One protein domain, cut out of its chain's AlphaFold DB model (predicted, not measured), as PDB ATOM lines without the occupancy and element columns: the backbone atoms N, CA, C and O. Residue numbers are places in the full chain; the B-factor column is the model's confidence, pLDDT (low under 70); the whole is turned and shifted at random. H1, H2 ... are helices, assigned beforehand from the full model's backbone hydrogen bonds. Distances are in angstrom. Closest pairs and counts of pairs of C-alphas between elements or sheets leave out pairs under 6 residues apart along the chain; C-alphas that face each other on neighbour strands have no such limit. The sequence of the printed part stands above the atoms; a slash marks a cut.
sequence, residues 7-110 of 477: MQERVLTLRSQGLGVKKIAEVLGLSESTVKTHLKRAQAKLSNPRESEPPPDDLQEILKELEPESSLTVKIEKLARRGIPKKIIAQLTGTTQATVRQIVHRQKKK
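What this domain is: This is residues 7 to 110 of the 477 residues of the protein "Regulatory protein, luxR family" of Thermanaeromonas toyohensis ToBE (UniProt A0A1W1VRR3). Two small three-helix lobes stand apart along the longest axis: the longest helix, H3, crosses H1 and H2 in one, and H5, H6 and H7 pack crosswise in the other. H4 lies at the side of the second lobe, and a thin link from H3 to H4 joins the two; residues 44 to 50, of which 44 to 47 belong to H3, stand free. The 104 printed residues hold seven named helices, H1 to H7 in chain order, and no named strand: the class is all helix. The whole is only just loose, close to compact, with a radius of gyration of the C-alphas of 15.8 A and spans of 44 by 30 by 24 A.

Where its parts are: H3, residues 32 to 47, is 22.5 A long and begins at C-alpha 32 (23.563, 15.484, 5.141). Before it come H1, residues 7 to 16, from C-alpha 7 (24.115, 27.965, 11.249), and H2, residues 21 to 28. After it come H4, residues 57 to 65, H5, residues 72 to 81, H6, residues 86 to 92, and H7, residues 97 to 110, 20.0 A long, to C-alpha 110 (3.203, 21.523, 34.052).

How they stand to each other: H3 touches H1 with residues 35 to 42 alone, about perpendicular at 89 degrees; the closest C-alphas, of Gln 8 and His 38, are 5.6 A apart. H3 and H5 are apart. H5 touches H7 at 75 degrees, about perpendicular, closest at the C-alphas of Glu 77 and Val 104, 6.5 A. H4 and H6 are close but not clearly touching, their closest C-alphas, of Leu 63 and Leu 92, 7.4 A apart. Every O i to N i+4 pair is within hydrogen-bond range in H1, H2, H3, H5, H6 and H7; in H4, 4 of 5 are.

The domain as a whole: The C-alphas farthest apart, of Gly 18 and Lys 110, are 47.6 A apart. The printed part has no cut, and no link is long. Residues 48 to 61, 63 and 66 to 70 are under pLDDT 70.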
ATOM      1  N   MET A   7      23.942  29.257  11.928       86.00
ATOM      2  CA  MET A   7      24.115  27.965  11.249       86.00
ATOM      3  C   MET A   7      23.741  28.024   9.759       86.00
ATOM      4  O   MET A   7      24.401  27.402   8.933       86.00
ATOM      5  N   GLN A   8      22.692  28.766   9.393       87.25
ATOM      6  CA  GLN A   8      22.312  28.981   7.992       87.25
ATOM      7  C   GLN A   8      23.369  29.795   7.243       87.25
ATOM      8  O   GLN A   8      23.673  29.460   6.102       87.25
ATOM      9  N   GLU A   9      23.951  30.804   7.892       89.81
ATOM     10  CA  GLU A   9      25.061  31.586   7.346       89.81
ATOM     11  C   GLU A   9      26.296  30.714   7.141       89.81
ATOM     12  O   GLU A   9      26.779  30.622   6.020       89.81
ATOM     13  N   ARG A  10      26.740  29.965   8.162       89.38
ATOM     14  CA  ARG A  10      27.872  29.025   8.029       89.38
ATOM     15  C   ARG A  10      27.681  28.017   6.895       89.38
ATOM     16  O   ARG A  10      28.600  27.796   6.111       89.38
ATOM     17  N   VAL A  11      26.492  27.421   6.787       92.00
ATOM     18  CA  VAL A  11      26.170  26.467   5.716       92.00
ATOM     19  C   VAL A  11      26.175  27.142   4.337       92.00
ATOM     20  O   VAL A  11      26.654  26.538   3.378       92.00
ATOM     21  N   LEU A  12      25.685  28.383   4.221       91.88
ATOM     22  CA  LEU A  12      25.737  29.151   2.976       91.88
ATOM     23  C   LEU A  12      27.165  29.562   2.599       91.88
ATOM     24  O   LEU A  12      27.519  29.419   1.433       91.88
ATOM     25  N   THR A  13      27.991  29.983   3.558       92.62
ATOM     26  CA  THR A  13      29.395  30.352   3.324       92.62
ATOM     27  C   THR A  13      30.207  29.162   2.815       92.62
ATOM     28  O   THR A  13      30.924  29.271   1.821       92.62
ATOM     29  N   LEU A  14      30.046  27.986   3.432       92.75
ATOM     30  CA  LEU A  14      30.697  26.763   2.950       92.75
ATOM     31  C   LEU A  14      30.169  26.352   1.566       92.75
ATOM     32  O   LEU A  14      30.916  25.854   0.726       92.75
ATOM     33  N   ARG A  15      28.882  26.598   1.289       91.88
ATOM     34  CA  ARG A  15      28.302  26.343  -0.033       91.88
ATOM     35  C   ARG A  15      28.845  27.300  -1.099       91.88
ATOM     36  O   ARG A  15      29.108  26.841  -2.207       91.88
ATOM     37  N   SER A  16      29.041  28.582  -0.781       89.75
ATOM     38  CA  SER A  16      29.643  29.564  -1.698       89.75
ATOM     39  C   SER A  16      31.125  29.305  -1.956       89.75
ATOM     40  O   SER A  16      31.620  29.649  -3.020       89.75
ATOM     41  N   GLN A  17      31.815  28.624  -1.038       91.31
ATOM     42  CA  GLN A  17      33.179  28.114  -1.238       91.31
ATOM     43  C   GLN A  17      33.237  26.862  -2.141       91.31
ATOM     44  O   GLN A  17      34.294  26.256  -2.295       91.31
ATOM     45  N   GLY A  18      32.110  26.433  -2.722       91.94
ATOM     46  CA  GLY A  18      32.048  25.290  -3.635       91.94
ATOM     47  C   GLY A  18      31.966  23.925  -2.948       91.94
ATOM     48  O   GLY A  18      32.022  22.898  -3.628       91.94
ATOM     49  N   LEU A  19      31.797  23.860  -1.619       92.31
ATOM     50  CA  LEU A  19      31.684  22.572  -0.937       92.31
ATOM     51  C   LEU A  19      30.336  21.885  -1.239       92.31
ATOM     52  O   LEU A  19      29.241  22.463  -1.212       92.31
ATOM     53  N   GLY A  20      30.422  20.584  -1.524       90.94
ATOM     54  CA  GLY A  20      29.268  19.696  -1.641       90.94
ATOM     55  C   GLY A  20      28.623  19.416  -0.282       90.94
ATOM     56  O   GLY A  20      29.286  19.462   0.749       90.94
ATOM     57  N   VAL A  21      27.334  19.063  -0.279       92.19
ATOM     58  CA  VAL A  21      26.542  18.792   0.940       92.19
ATOM     59  C   VAL A  21      27.230  17.802   1.885       92.19
ATOM     60  O   VAL A  21      27.219  18.019   3.092       92.19
ATOM     61  N   LYS A  22      27.863  16.757   1.340       93.44
ATOM     62  CA  LYS A  22      28.588  15.741   2.110       93.44
ATOM     63  C   LYS A  22      29.793  16.316   2.863       93.44
ATOM     64  O   LYS A  22      29.897  16.139   4.069       93.44
ATOM     65  N   LYS A  23      30.634  17.103   2.186       92.75
ATOM     66  CA  LYS A  23      31.775  17.774   2.833       92.75
ATOM     67  C   LYS A  23      31.324  18.815   3.860       92.75
ATOM     68  O   LYS A  23      31.940  18.945   4.905       92.75
ATOM     69  N   ILE A  24      30.229  19.534   3.597       93.62
ATOM     70  CA  ILE A  24      29.656  20.481   4.571       93.62
ATOM     71  C   ILE A  24      29.170  19.744   5.826       93.62
ATOM     72  O   ILE A  24      29.361  20.231   6.936       93.62
ATOM     73  N   ALA A  25      28.545  18.578   5.650       93.44
ATOM     74  CA  ALA A  25      28.080  17.732   6.743       93.44
ATOM     75  C   ALA A  25      29.252  17.263   7.621       93.44
ATOM     76  O   ALA A  25      29.194  17.420   8.838       93.44
ATOM     77  N   GLU A  26      30.340  16.800   7.002       92.25
ATOM     78  CA  GLU A  26      31.575  16.404   7.693       92.25
ATOM     79  C   GLU A  26      32.223  17.581   8.444       92.25
ATOM     80  O   GLU A  26      32.494  17.467   9.636       92.25
ATOM     81  N   VAL A  27      32.396  18.737   7.790       92.81
ATOM     82  CA  VAL A  27      33.033  19.930   8.386       92.81
ATOM     83  C   VAL A  27      32.241  20.482   9.575       92.81
ATOM     84  O   VAL A  27      32.827  20.979  10.532       92.81
ATOM     85  N   LEU A  28      30.908  20.412   9.525       91.19
ATOM     86  CA  LEU A  28      30.039  20.938  10.583       91.19
ATOM     87  C   LEU A  28      29.621  19.884  11.620       91.19
ATOM     88  O   LEU A  28      28.908  20.232  12.560       91.19
ATOM     89  N   GLY A  29      30.014  18.615  11.457       90.12
ATOM     90  CA  GLY A  29      29.564  17.518  12.320       90.12
ATOM     91  C   GLY A  29      28.044  17.295  12.278       90.12
ATOM     92  O   GLY A  29      27.433  16.953  13.288       90.12
ATOM     93  N   LEU A  30      27.411  17.536  11.126       91.56
ATOM     94  CA  LEU A  30      25.964  17.421  10.920       91.56
ATOM     95  C   LEU A  30      25.637  16.254   9.983       91.56
ATOM     96  O   LEU A  30      26.477  15.799   9.218       91.56
ATOM     97  N   SER A  31      24.383  15.797   9.972       92.69
ATOM     98  CA  SER A  31      23.920  14.874   8.929       92.69
ATOM     99  C   SER A  31      23.688  15.606   7.600       92.69
ATOM    100  O   SER A  31      23.243  16.760   7.579       92.69
ATOM    101  N   GLU A  32      23.868  14.918   6.468       91.38
ATOM    102  CA  GLU A  32      23.563  15.484   5.141       91.38
ATOM    103  C   GLU A  32      22.113  15.986   5.027       91.38
ATOM    104  O   GLU A  32      21.837  17.004   4.386       91.38
ATOM    105  N   SER A  33      21.169  15.299   5.680       88.19
ATOM    106  CA  SER A  33      19.760  15.706   5.745       88.19
ATOM    107  C   SER A  33      19.567  17.042   6.470       88.19
ATOM    108  O   SER A  33      18.766  17.880   6.036       88.19
ATOM    109  N   THR A  34      20.336  17.282   7.534       87.25
ATOM    110  CA  THR A  34      20.321  18.533   8.300       87.25
ATOM    111  C   THR A  34      20.901  19.672   7.465       87.25
ATOM    112  O   THR A  34      20.282  20.733   7.362       87.25
ATOM    113  N   VAL A  35      22.007  19.429   6.753       90.06
ATOM    114  CA  VAL A  35      22.613  20.405   5.829       90.06
ATOM    115  C   VAL A  35      21.646  20.797   4.706       90.06
ATOM    116  O   VAL A  35      21.419  21.988   4.482       90.06
ATOM    117  N   LYS A  36      20.997  19.825   4.045       89.56
ATOM    118  CA  LYS A  36      19.966  20.095   3.018       89.56
ATOM    119  C   LYS A  36      18.818  20.940   3.573       89.56
ATOM    120  O   LYS A  36      18.332  21.849   2.900       89.56
ATOM    121  N   THR A  37      18.405  20.669   4.809       90.56
ATOM    122  CA  THR A  37      17.340  21.423   5.482       90.56
ATOM    123  C   THR A  37      17.750  22.872   5.746       90.56
ATOM    124  O   THR A  37      16.962  23.784   5.481       90.56
ATOM    125  N   HIS A  38      18.974  23.108   6.229       89.12
ATOM    126  CA  HIS A  38      19.491  24.462   6.433       89.12
ATOM    127  C   HIS A  38      19.606  25.234   5.118       89.12
ATOM    128  O   HIS A  38      19.124  26.365   5.071       89.12
ATOM    129  N   LEU A  39      20.123  24.612   4.050       90.31
ATOM    130  CA  LEU A  39      20.201  25.220   2.714       90.31
ATOM    131  C   LEU A  39      18.823  25.629   2.186       90.31
ATOM    132  O   LEU A  39      18.631  26.780   1.802       90.31
ATOM    133  N   LYS A  40      17.837  24.722   2.237       87.69
ATOM    134  CA  LYS A  40      16.471  25.004   1.768       87.69
ATOM    135  C   LYS A  40      15.830  26.164   2.532       87.69
ATOM    136  O   LYS A  40      15.184  27.020   1.935       87.69
ATOM    137  N   ARG A  41      16.012  26.213   3.857       82.81
ATOM    138  CA  ARG A  41      15.478  27.299   4.697       82.81
ATOM    139  C   ARG A  41      16.198  28.626   4.462       82.81
ATOM    140  O   ARG A  41      15.551  29.665   4.513       82.81
ATOM    141  N   ALA A  42      17.507  28.594   4.230       85.94
ATOM    142  CA  ALA A  42      18.288  29.786   3.937       85.94
ATOM    143  C   ALA A  42      17.896  30.381   2.573       85.94
ATOM    144  O   ALA A  42      17.630  31.575   2.480       85.94
ATOM    145  N   GLN A  43      17.733  29.534   1.551       83.50
ATOM    146  CA  GLN A  43      17.228  29.940   0.236       83.50
ATOM    147  C   GLN A  43      15.812  30.516   0.304       83.50
ATOM    148  O   GLN A  43      15.567  31.565  -0.276       83.50
ATOM    149  N   ALA A  44      14.900  29.892   1.057       77.00
ATOM    150  CA  ALA A  44      13.534  30.399   1.216       77.00
ATOM    151  C   ALA A  44      13.484  31.804   1.850       77.00
ATOM    152  O   ALA A  44      12.654  32.626   1.472       77.00
ATOM    153  N   LYS A  45      14.390  32.091   2.794       77.31
ATOM    154  CA  LYS A  45      14.517  33.416   3.424       77.31
ATOM    155  C   LYS A  45      15.132  34.458   2.492       77.31
ATOM    156  O   LYS A  45      14.778  35.627   2.578       77.31
ATOM    157  N   LEU A  46      16.037  34.038   1.609       77.69
ATOM    158  CA  LEU A  46      16.617  34.902   0.580       77.69
ATOM    159  C   LEU A  46      15.623  35.185  -0.559       77.69
ATOM    160  O   LEU A  46      15.646  36.278  -1.113       77.69
ATOM    161  N   SER A  47      14.729  34.243  -0.884       72.94
ATOM    162  CA  SER A  47      13.749  34.404  -1.964       72.94
ATOM    163  C   SER A  47      12.478  35.163  -1.558       72.94
ATOM    164  O   SER A  47      11.759  35.624  -2.436       72.94
ATOM    165  N   ASN A  48      12.182  35.299  -0.259       57.59
ATOM    166  CA  ASN A  48      11.014  36.032   0.250       57.59
ATOM    167  C   ASN A  48      11.403  37.031   1.364       57.59
ATOM    168  O   ASN A  48      11.211  36.751   2.550       57.59
ATOM    169  N   PRO A  49      11.893  38.235   1.012       54.56
ATOM    170  CA  PRO A  49      12.305  39.250   1.990       54.56
ATOM    171  C   PRO A  49      11.143  39.854   2.808       54.56
ATOM    172  O   PRO A  49      11.381  40.533   3.802       54.56
ATOM    173  N   ARG A  50       9.877  39.593   2.443       48.72
ATOM    174  CA  ARG A  50       8.688  40.098   3.164       48.72
ATOM    175  C   ARG A  50       8.390  39.383   4.493       48.72
ATOM    176  O   ARG A  50       7.560  39.864   5.253       48.72
ATOM    177  N   GLU A  51       9.051  38.264   4.807       50.84
ATOM    178  CA  GLU A  51       8.933  37.599   6.125       50.84
ATOM    179  C   GLU A  51      10.028  38.006   7.130       50.84
ATOM    180  O   GLU A  51      10.012  37.548   8.277       50.84
ATOM    181  N   SER A  52      10.968  38.865   6.722       51.62
ATOM    182  CA  SER A  52      12.123  39.277   7.521       51.62
ATOM    183  C   SER A  52      12.066  40.744   7.935       51.62
ATOM    184  O   SER A  52      13.064  41.449   7.802       51.62
ATOM    185  N   GLU A  53      10.930  41.215   8.448       53.28
ATOM    186  CA  GLU A  53      11.006  42.389   9.318       53.28
ATOM    187  C   GLU A  53      11.902  42.016  10.508       53.28
ATOM    188  O   GLU A  53      11.673  40.975  11.146       53.28
ATOM    189  N   PRO A  54      12.988  42.771  10.754       54.81
ATOM    190  CA  PRO A  54      13.780  42.573  11.948       54.81
ATOM    191  C   PRO A  54      12.854  42.769  13.153       54.81
ATOM    192  O   PRO A  54      12.007  43.666  13.139       54.81
ATOM    193  N   PRO A  55      12.941  41.899  14.170       58.78
ATOM    194  CA  PRO A  55      12.198  42.135  15.394       58.78
ATOM    195  C   PRO A  55      12.590  43.518  15.947       58.78
ATOM    196  O   PRO A  55      13.763  43.876  15.819       58.78
ATOM    197  N   PRO A  56      11.639  44.266  16.541       62.22
ATOM    198  CA  PRO A  56      11.910  45.543  17.200       62.22
ATOM    199  C   PRO A  56      13.174  45.465  18.062       62.22
ATOM    200  O   PRO A  56      13.371  44.445  18.728       62.22
ATOM    201  N   ASP A  57      14.014  46.501  18.036       62.19
ATOM    202  CA  ASP A  57      15.333  46.504  18.691       62.19
ATOM    203  C   ASP A  57      15.254  46.118  20.180       62.19
ATOM    204  O   ASP A  57      16.055  45.308  20.656       62.19
ATOM    205  N   ASP A  58      14.186  46.538  20.861       67.62
ATOM    206  CA  ASP A  58      13.850  46.180  22.243       67.62
ATOM    207  C   ASP A  58      13.815  44.655  22.489       67.62
ATOM    208  O   ASP A  58      14.103  44.171  23.581       67.62
ATOM    209  N   LEU A  59      13.469  43.849  21.479       65.75
ATOM    210  CA  LEU A  59      13.411  42.387  21.588       65.75
ATOM    211  C   LEU A  59      14.766  41.709  21.363       65.75
ATOM    212  O   LEU A  59      14.956  40.576  21.818       65.75
ATOM    213  N   GLN A  60      15.695  42.365  20.664       65.75
ATOM    214  CA  GLN A  60      17.057  41.857  20.490       65.75
ATOM    215  C   GLN A  60      17.869  42.007  21.778       65.75
ATOM    216  O   GLN A  60      18.652  41.119  22.116       65.75
ATOM    217  N   GLU A  61      17.631  43.078  22.533       69.69
ATOM    218  CA  GLU A  61      18.239  43.300  23.845       69.69
ATOM    219  C   GLU A  61      17.799  42.226  24.856       69.69
ATOM    220  O   GLU A  61      18.632  41.588  25.501       69.69
ATOM    221  N   ILE A  62      16.506  41.882  24.865       70.06
ATOM    222  CA  ILE A  62      15.953  40.775  25.665       70.06
ATOM    223  C   ILE A  62      16.570  39.422  25.278       70.06
ATOM    224  O   ILE A  62      16.751  38.543  26.120       70.06
ATOM    225  N   LEU A  63      16.883  39.217  24.000       66.38
ATOM    226  CA  LEU A  63      17.525  37.992  23.525       66.38
ATOM    227  C   LEU A  63      18.969  37.880  24.021       66.38
ATOM    228  O   LEU A  63      19.365  36.786  24.425       66.38
ATOM    229  N   LYS A  64      19.710  38.995  24.034       70.25
ATOM    230  CA  LYS A  64      21.068  39.087  24.593       70.25
ATOM    231  C   LYS A  64      21.077  38.823  26.098       70.25
ATOM    232  O   LYS A  64      21.908  38.053  26.565       70.25
ATOM    233  N   GLU A  65      20.102  39.341  26.848       72.00
ATOM    234  CA  GLU A  65      19.919  38.992  28.271       72.00
ATOM    235  C   GLU A  65      19.695  37.484  28.494       72.00
ATOM    236  O   GLU A  65      20.049  36.936  29.539       72.00
ATOM    237  N   LEU A  66      19.087  36.803  27.515       67.62
ATOM    238  CA  LEU A  66      18.751  35.376  27.555       67.62
ATOM    239  C   LEU A  66      19.812  34.481  26.893       67.62
ATOM    240  O   LEU A  66      19.663  33.256  26.887       67.62
ATOM    241  N   GLU A  67      20.889  35.040  26.336       67.12
ATOM    242  CA  GLU A  67      22.005  34.275  25.776       67.12
ATOM    243  C   GLU A  67      22.665  33.276  26.735       67.12
ATOM    244  O   GLU A  67      22.868  32.145  26.274       67.12
ATOM    245  N   PRO A  68      22.914  33.585  28.029       66.25
ATOM    246  CA  PRO A  68      23.580  32.651  28.942       66.25
ATOM    247  C   PRO A  68      22.746  31.406  29.282       66.25
ATOM    248  O   PRO A  68      23.247  30.474  29.913       66.25
ATOM    249  N   GLU A  69      21.478  31.337  28.869       66.12
ATOM    250  CA  GLU A  69      20.653  30.153  29.087       66.12
ATOM    251  C   GLU A  69      20.981  29.048  28.079       66.12
ATOM    252  O   GLU A  69      20.792  29.193  26.870       66.12
ATOM    253  N   SER A  70      21.428  27.899  28.587       62.09
ATOM    254  CA  SER A  70      21.919  26.776  27.775       62.09
ATOM    255  C   SER A  70      20.840  26.050  26.967       62.09
ATOM    256  O   SER A  70      21.163  25.315  26.035       62.09
ATOM    257  N   SER A  71      19.556  26.241  27.286       81.12
ATOM    258  CA  SER A  71      18.473  25.493  26.654       81.12
ATOM    259  C   SER A  71      17.449  26.388  25.965       81.12
ATOM    260  O   SER A  71      16.847  27.283  26.556       81.12
ATOM    261  N   LEU A  72      17.191  26.064  24.698       81.00
ATOM    262  CA  LEU A  72      16.200  26.708  23.839       81.00
ATOM    263  C   LEU A  72      14.782  26.678  24.432       81.00
ATOM    264  O   LEU A  72      13.995  27.593  24.185       81.00
ATOM    265  N   THR A  73      14.452  25.669  25.246       82.81
ATOM    266  CA  THR A  73      13.173  25.650  25.968       82.81
ATOM    267  C   THR A  73      13.079  26.792  26.969       82.81
ATOM    268  O   THR A  73      12.055  27.461  26.992       82.81
ATOM    269  N   VAL A  74      14.142  27.080  27.724       82.31
ATOM    270  CA  VAL A  74      14.126  28.120  28.771       82.31
ATOM    271  C   VAL A  74      13.951  29.508  28.149       82.31
ATOM    272  O   VAL A  74      13.099  30.280  28.594       82.31
ATOM    273  N   LYS A  75      14.629  29.763  27.021       83.25
ATOM    274  CA  LYS A  75      14.471  31.010  26.255       83.25
ATOM    275  C   LYS A  75      13.032  31.196  25.767       83.25
ATOM    276  O   LYS A  75      12.437  32.253  25.963       83.25
ATOM    277  N   ILE A  76      12.440  30.156  25.170       85.50
ATOM    278  CA  ILE A  76      11.046  30.193  24.689       85.50
ATOM    279  C   ILE A  76      10.066  30.417  25.846       85.50
ATOM    280  O   ILE A  76       9.115  31.186  25.701       85.50
ATOM    281  N   GLU A  77      10.294  29.771  26.987       83.75
ATOM    282  CA  GLU A  77       9.463  29.904  28.182       83.75
ATOM    283  C   GLU A  77       9.494  31.329  28.752       83.75
ATOM    284  O   GLU A  77       8.437  31.903  29.027       83.75
ATOM    285  N   LYS A  78      10.678  31.939  28.886       84.25
ATOM    286  CA  LYS A  78      10.805  33.319  29.379       84.25
ATOM    287  C   LYS A  78      10.181  34.337  28.428       84.25
ATOM    288  O   LYS A  78       9.437  35.206  28.884       84.25
ATOM    289  N   LEU A  79      10.402  34.195  27.119       84.44
ATOM    290  CA  LEU A  79       9.781  35.068  26.117       84.44
ATOM    291  C   LEU A  79       8.247  34.948  26.135       84.44
ATOM    292  O   LEU A  79       7.542  35.953  26.054       84.44
ATOM    293  N   ALA A  80       7.717  33.733  26.306       84.75
ATOM    294  CA  ALA A  80       6.278  33.507  26.412       84.75
ATOM    295  C   ALA A  80       5.679  34.107  27.696       84.75
ATOM    296  O   ALA A  80       4.575  34.651  27.649       84.75
ATOM    297  N   ARG A  81       6.401  34.054  28.825       84.50
ATOM    298  CA  ARG A  81       5.984  34.680  30.094       84.50
ATOM    299  C   ARG A  81       5.949  36.206  30.028       84.50
ATOM    300  O   ARG A  81       5.082  36.801  30.654       84.50
ATOM    301  N   ARG A  82       6.822  36.828  29.228       83.56
ATOM    302  CA  ARG A  82       6.793  38.277  28.944       83.56
ATOM    303  C   ARG A  82       5.652  38.691  27.990       83.56
ATOM    304  O   ARG A  82       5.550  39.857  27.640       83.56
ATOM    305  N   GLY A  83       4.794  37.758  27.559       82.94
ATOM    306  CA  GLY A  83       3.630  38.051  26.712       82.94
ATOM    307  C   GLY A  83       3.941  38.197  25.220       82.94
ATOM    308  O   GLY A  83       3.067  38.595  24.451       82.94
ATOM    309  N   ILE A  84       5.156  37.849  24.782       84.81
ATOM    310  CA  ILE A  84       5.580  38.037  23.392       84.81
ATOM    311  C   ILE A  84       4.792  37.091  22.462       84.81
ATOM    312  O   ILE A  84       4.674  35.888  22.734       84.81
ATOM    313  N   PRO A  85       4.256  37.584  21.327       85.38
ATOM    314  CA  PRO A  85       3.551  36.755  20.358       85.38
ATOM    315  C   PRO A  85       4.387  35.568  19.862       85.38
ATOM    316  O   PRO A  85       5.541  35.705  19.461       85.38
ATOM    317  N   LYS A  86       3.768  34.386  19.773       85.19
ATOM    318  CA  LYS A  86       4.437  33.129  19.365       85.19
ATOM    319  C   LYS A  86       5.131  33.204  17.999       85.19
ATOM    320  O   LYS A  86       6.098  32.483  17.772       85.19
ATOM    321  N   LYS A  87       4.621  34.043  17.088       82.25
ATOM    322  CA  LYS A  87       5.231  34.302  15.772       82.25
ATOM    323  C   LYS A  87       6.606  34.953  15.924       82.25
ATOM    324  O   LYS A  87       7.553  34.500  15.295       82.25
ATOM    325  N   ILE A  88       6.698  35.935  16.813       79.50
ATOM    326  CA  ILE A  88       7.917  36.691  17.091       79.50
ATOM    327  C   ILE A  88       8.915  35.813  17.852       79.50
ATOM    328  O   ILE A  88      10.073  35.738  17.468       79.50
ATOM    329  N   ILE A  89       8.463  35.021  18.832       81.31
ATOM    330  CA  ILE A  89       9.326  34.040  19.522       81.31
ATOM    331  C   ILE A  89       9.955  33.048  18.531       81.31
ATOM    332  O   ILE A  89      11.134  32.714  18.647       81.31
ATOM    333  N   ALA A  90       9.187  32.574  17.545       80.06
ATOM    334  CA  ALA A  90       9.691  31.661  16.521       80.06
ATOM    335  C   ALA A  90      10.784  32.316  15.655       80.06
ATOM    336  O   ALA A  90      11.796  31.678  15.369       80.06
ATOM    337  N   GLN A  91      10.612  33.595  15.301       77.06
ATOM    338  CA  GLN A  91      11.621  34.383  14.584       77.06
ATOM    339  C   GLN A  91      12.884  34.595  15.436       77.06
ATOM    340  O   GLN A  91      13.974  34.265  14.976       77.06
ATOM    341  N   LEU A  92      12.732  35.037  16.691       74.69
ATOM    342  CA  LEU A  92      13.823  35.313  17.642       74.69
ATOM    343  C   LEU A  92      14.668  34.070  17.963       74.69
ATOM    344  O   LEU A  92      15.885  34.132  18.059       74.69
ATOM    345  N   THR A  93      14.024  32.913  18.114       76.44
ATOM    346  CA  THR A  93      14.706  31.660  18.488       76.44
ATOM    347  C   THR A  93      15.152  30.825  17.288       76.44
ATOM    348  O   THR A  93      15.741  29.759  17.464       76.44
ATOM    349  N   GLY A  94      14.845  31.261  16.060       77.12
ATOM    350  CA  GLY A  94      15.137  30.508  14.840       77.12
ATOM    351  C   GLY A  94      14.376  29.177  14.730       77.12
ATOM    352  O   GLY A  94      14.803  28.281  13.996       77.12
ATOM    353  N   THR A  95      13.264  29.024  15.457       82.31
ATOM    354  CA  THR A  95      12.456  27.794  15.494       82.31
ATOM    355  C   THR A  95      11.133  27.936  14.750       82.31
ATOM    356  O   THR A  95      10.769  29.001  14.259       82.31
ATOM    357  N   THR A  96      10.391  26.835  14.609       81.88
ATOM    358  CA  THR A  96       9.060  26.889  13.991       81.88
ATOM    359  C   THR A  96       8.010  27.317  15.014       81.88
ATOM    360  O   THR A  96       8.087  26.958  16.191       81.88
ATOM    361  N   GLN A  97       6.946  27.991  14.565       80.75
ATOM    362  CA  GLN A  97       5.804  28.298  15.437       80.75
ATOM    363  C   GLN A  97       5.186  27.043  16.075       80.75
ATOM    364  O   GLN A  97       4.630  27.124  17.170       80.75
ATOM    365  N   ALA A  98       5.266  25.886  15.409       78.44
ATOM    366  CA  ALA A  98       4.786  24.619  15.952       78.44
ATOM    367  C   ALA A  98       5.603  24.191  17.183       78.44
ATOM    368  O   ALA A  98       5.020  23.829  18.205       78.44
ATOM    369  N   THR A  99       6.929  24.319  17.117       79.44
ATOM    370  CA  THR A  99       7.842  24.049  18.238       79.44
ATOM    371  C   THR A  99       7.545  24.972  19.420       79.44
ATOM    372  O   THR A  99       7.353  24.497  20.537       79.44
ATOM    373  N   VAL A 100       7.388  26.276  19.165       85.69
ATOM    374  CA  VAL A 100       7.011  27.261  20.196       85.69
ATOM    375  C   VAL A 100       5.669  26.895  20.840       85.69
ATOM    376  O   VAL A 100       5.543  26.899  22.062       85.69
ATOM    377  N   ARG A 101       4.656  26.518  20.045       86.12
ATOM    378  CA  ARG A 101       3.346  26.090  20.570       86.12
ATOM    379  C   ARG A 101       3.457  24.856  21.463       86.12
ATOM    380  O   ARG A 101       2.805  24.827  22.503       86.12
ATOM    381  N   GLN A 102       4.251  23.861  21.071       87.31
ATOM    382  CA  GLN A 102       4.435  22.638  21.851       87.31
ATOM    383  C   GLN A 102       5.119  22.909  23.192       87.31
ATOM    384  O   GLN A 102       4.649  22.410  24.213       87.31
ATOM    385  N   ILE A 103       6.183  23.717  23.201       86.00
ATOM    386  CA  ILE A 103       6.924  24.060  24.425       86.00
ATOM    387  C   ILE A 103       6.025  24.843  25.384       86.00
ATOM    388  O   ILE A 103       5.839  24.427  26.524       86.00
ATOM    389  N   VAL A 104       5.354  25.890  24.891       87.06
ATOM    390  CA  VAL A 104       4.424  26.694  25.702       87.06
ATOM    391  C   VAL A 104       3.262  25.850  26.237       87.06
ATOM    392  O   VAL A 104       2.826  26.036  27.369       87.06
ATOM    393  N   HIS A 105       2.744  24.901  25.452       84.75
ATOM    394  CA  HIS A 105       1.674  24.016  25.915       84.75
ATOM    395  C   HIS A 105       2.149  23.040  27.000       84.75
ATOM    396  O   HIS A 105       1.447  22.854  27.993       84.75
ATOM    397  N   ARG A 106       3.342  22.451  26.844       84.50
ATOM    398  CA  ARG A 106       3.951  21.586  27.868       84.50
ATOM    399  C   ARG A 106       4.178  22.342  29.174       84.50
ATOM    400  O   ARG A 106       3.875  21.798  30.232       84.50
ATOM    401  N   GLN A 107       4.640  23.587  29.096       81.56
ATOM    402  CA  GLN A 107       4.850  24.430  30.270       81.56
ATOM    403  C   GLN A 107       3.531  24.747  30.982       81.56
ATOM    404  O   GLN A 107       3.419  24.493  32.177       81.56
ATOM    405  N   LYS A 108       2.502  25.200  30.249       83.19
ATOM    406  CA  LYS A 108       1.173  25.456  30.831       83.19
ATOM    407  C   LYS A 108       0.599  24.228  31.524       83.19
ATOM    408  O   LYS A 108       0.050  24.341  32.610       83.19
ATOM    409  N   LYS A 109       0.760  23.053  30.915       81.50
ATOM    410  CA  LYS A 109       0.316  21.796  31.515       81.50
ATOM    411  C   LYS A 109       1.065  21.493  32.816       81.50
ATOM    412  O   LYS A 109       0.438  21.124  33.798       81.50
ATOM    413  N   LYS A 110       2.385  21.705  32.845       79.56
ATOM    414  CA  LYS A 110       3.203  21.523  34.052       79.56
ATOM    415  C   LYS A 110       2.804  22.495  35.171       79.56
ATOM    416  O   LYS A 110       2.652  22.070  36.309       79.56
TER     417      LYS A 110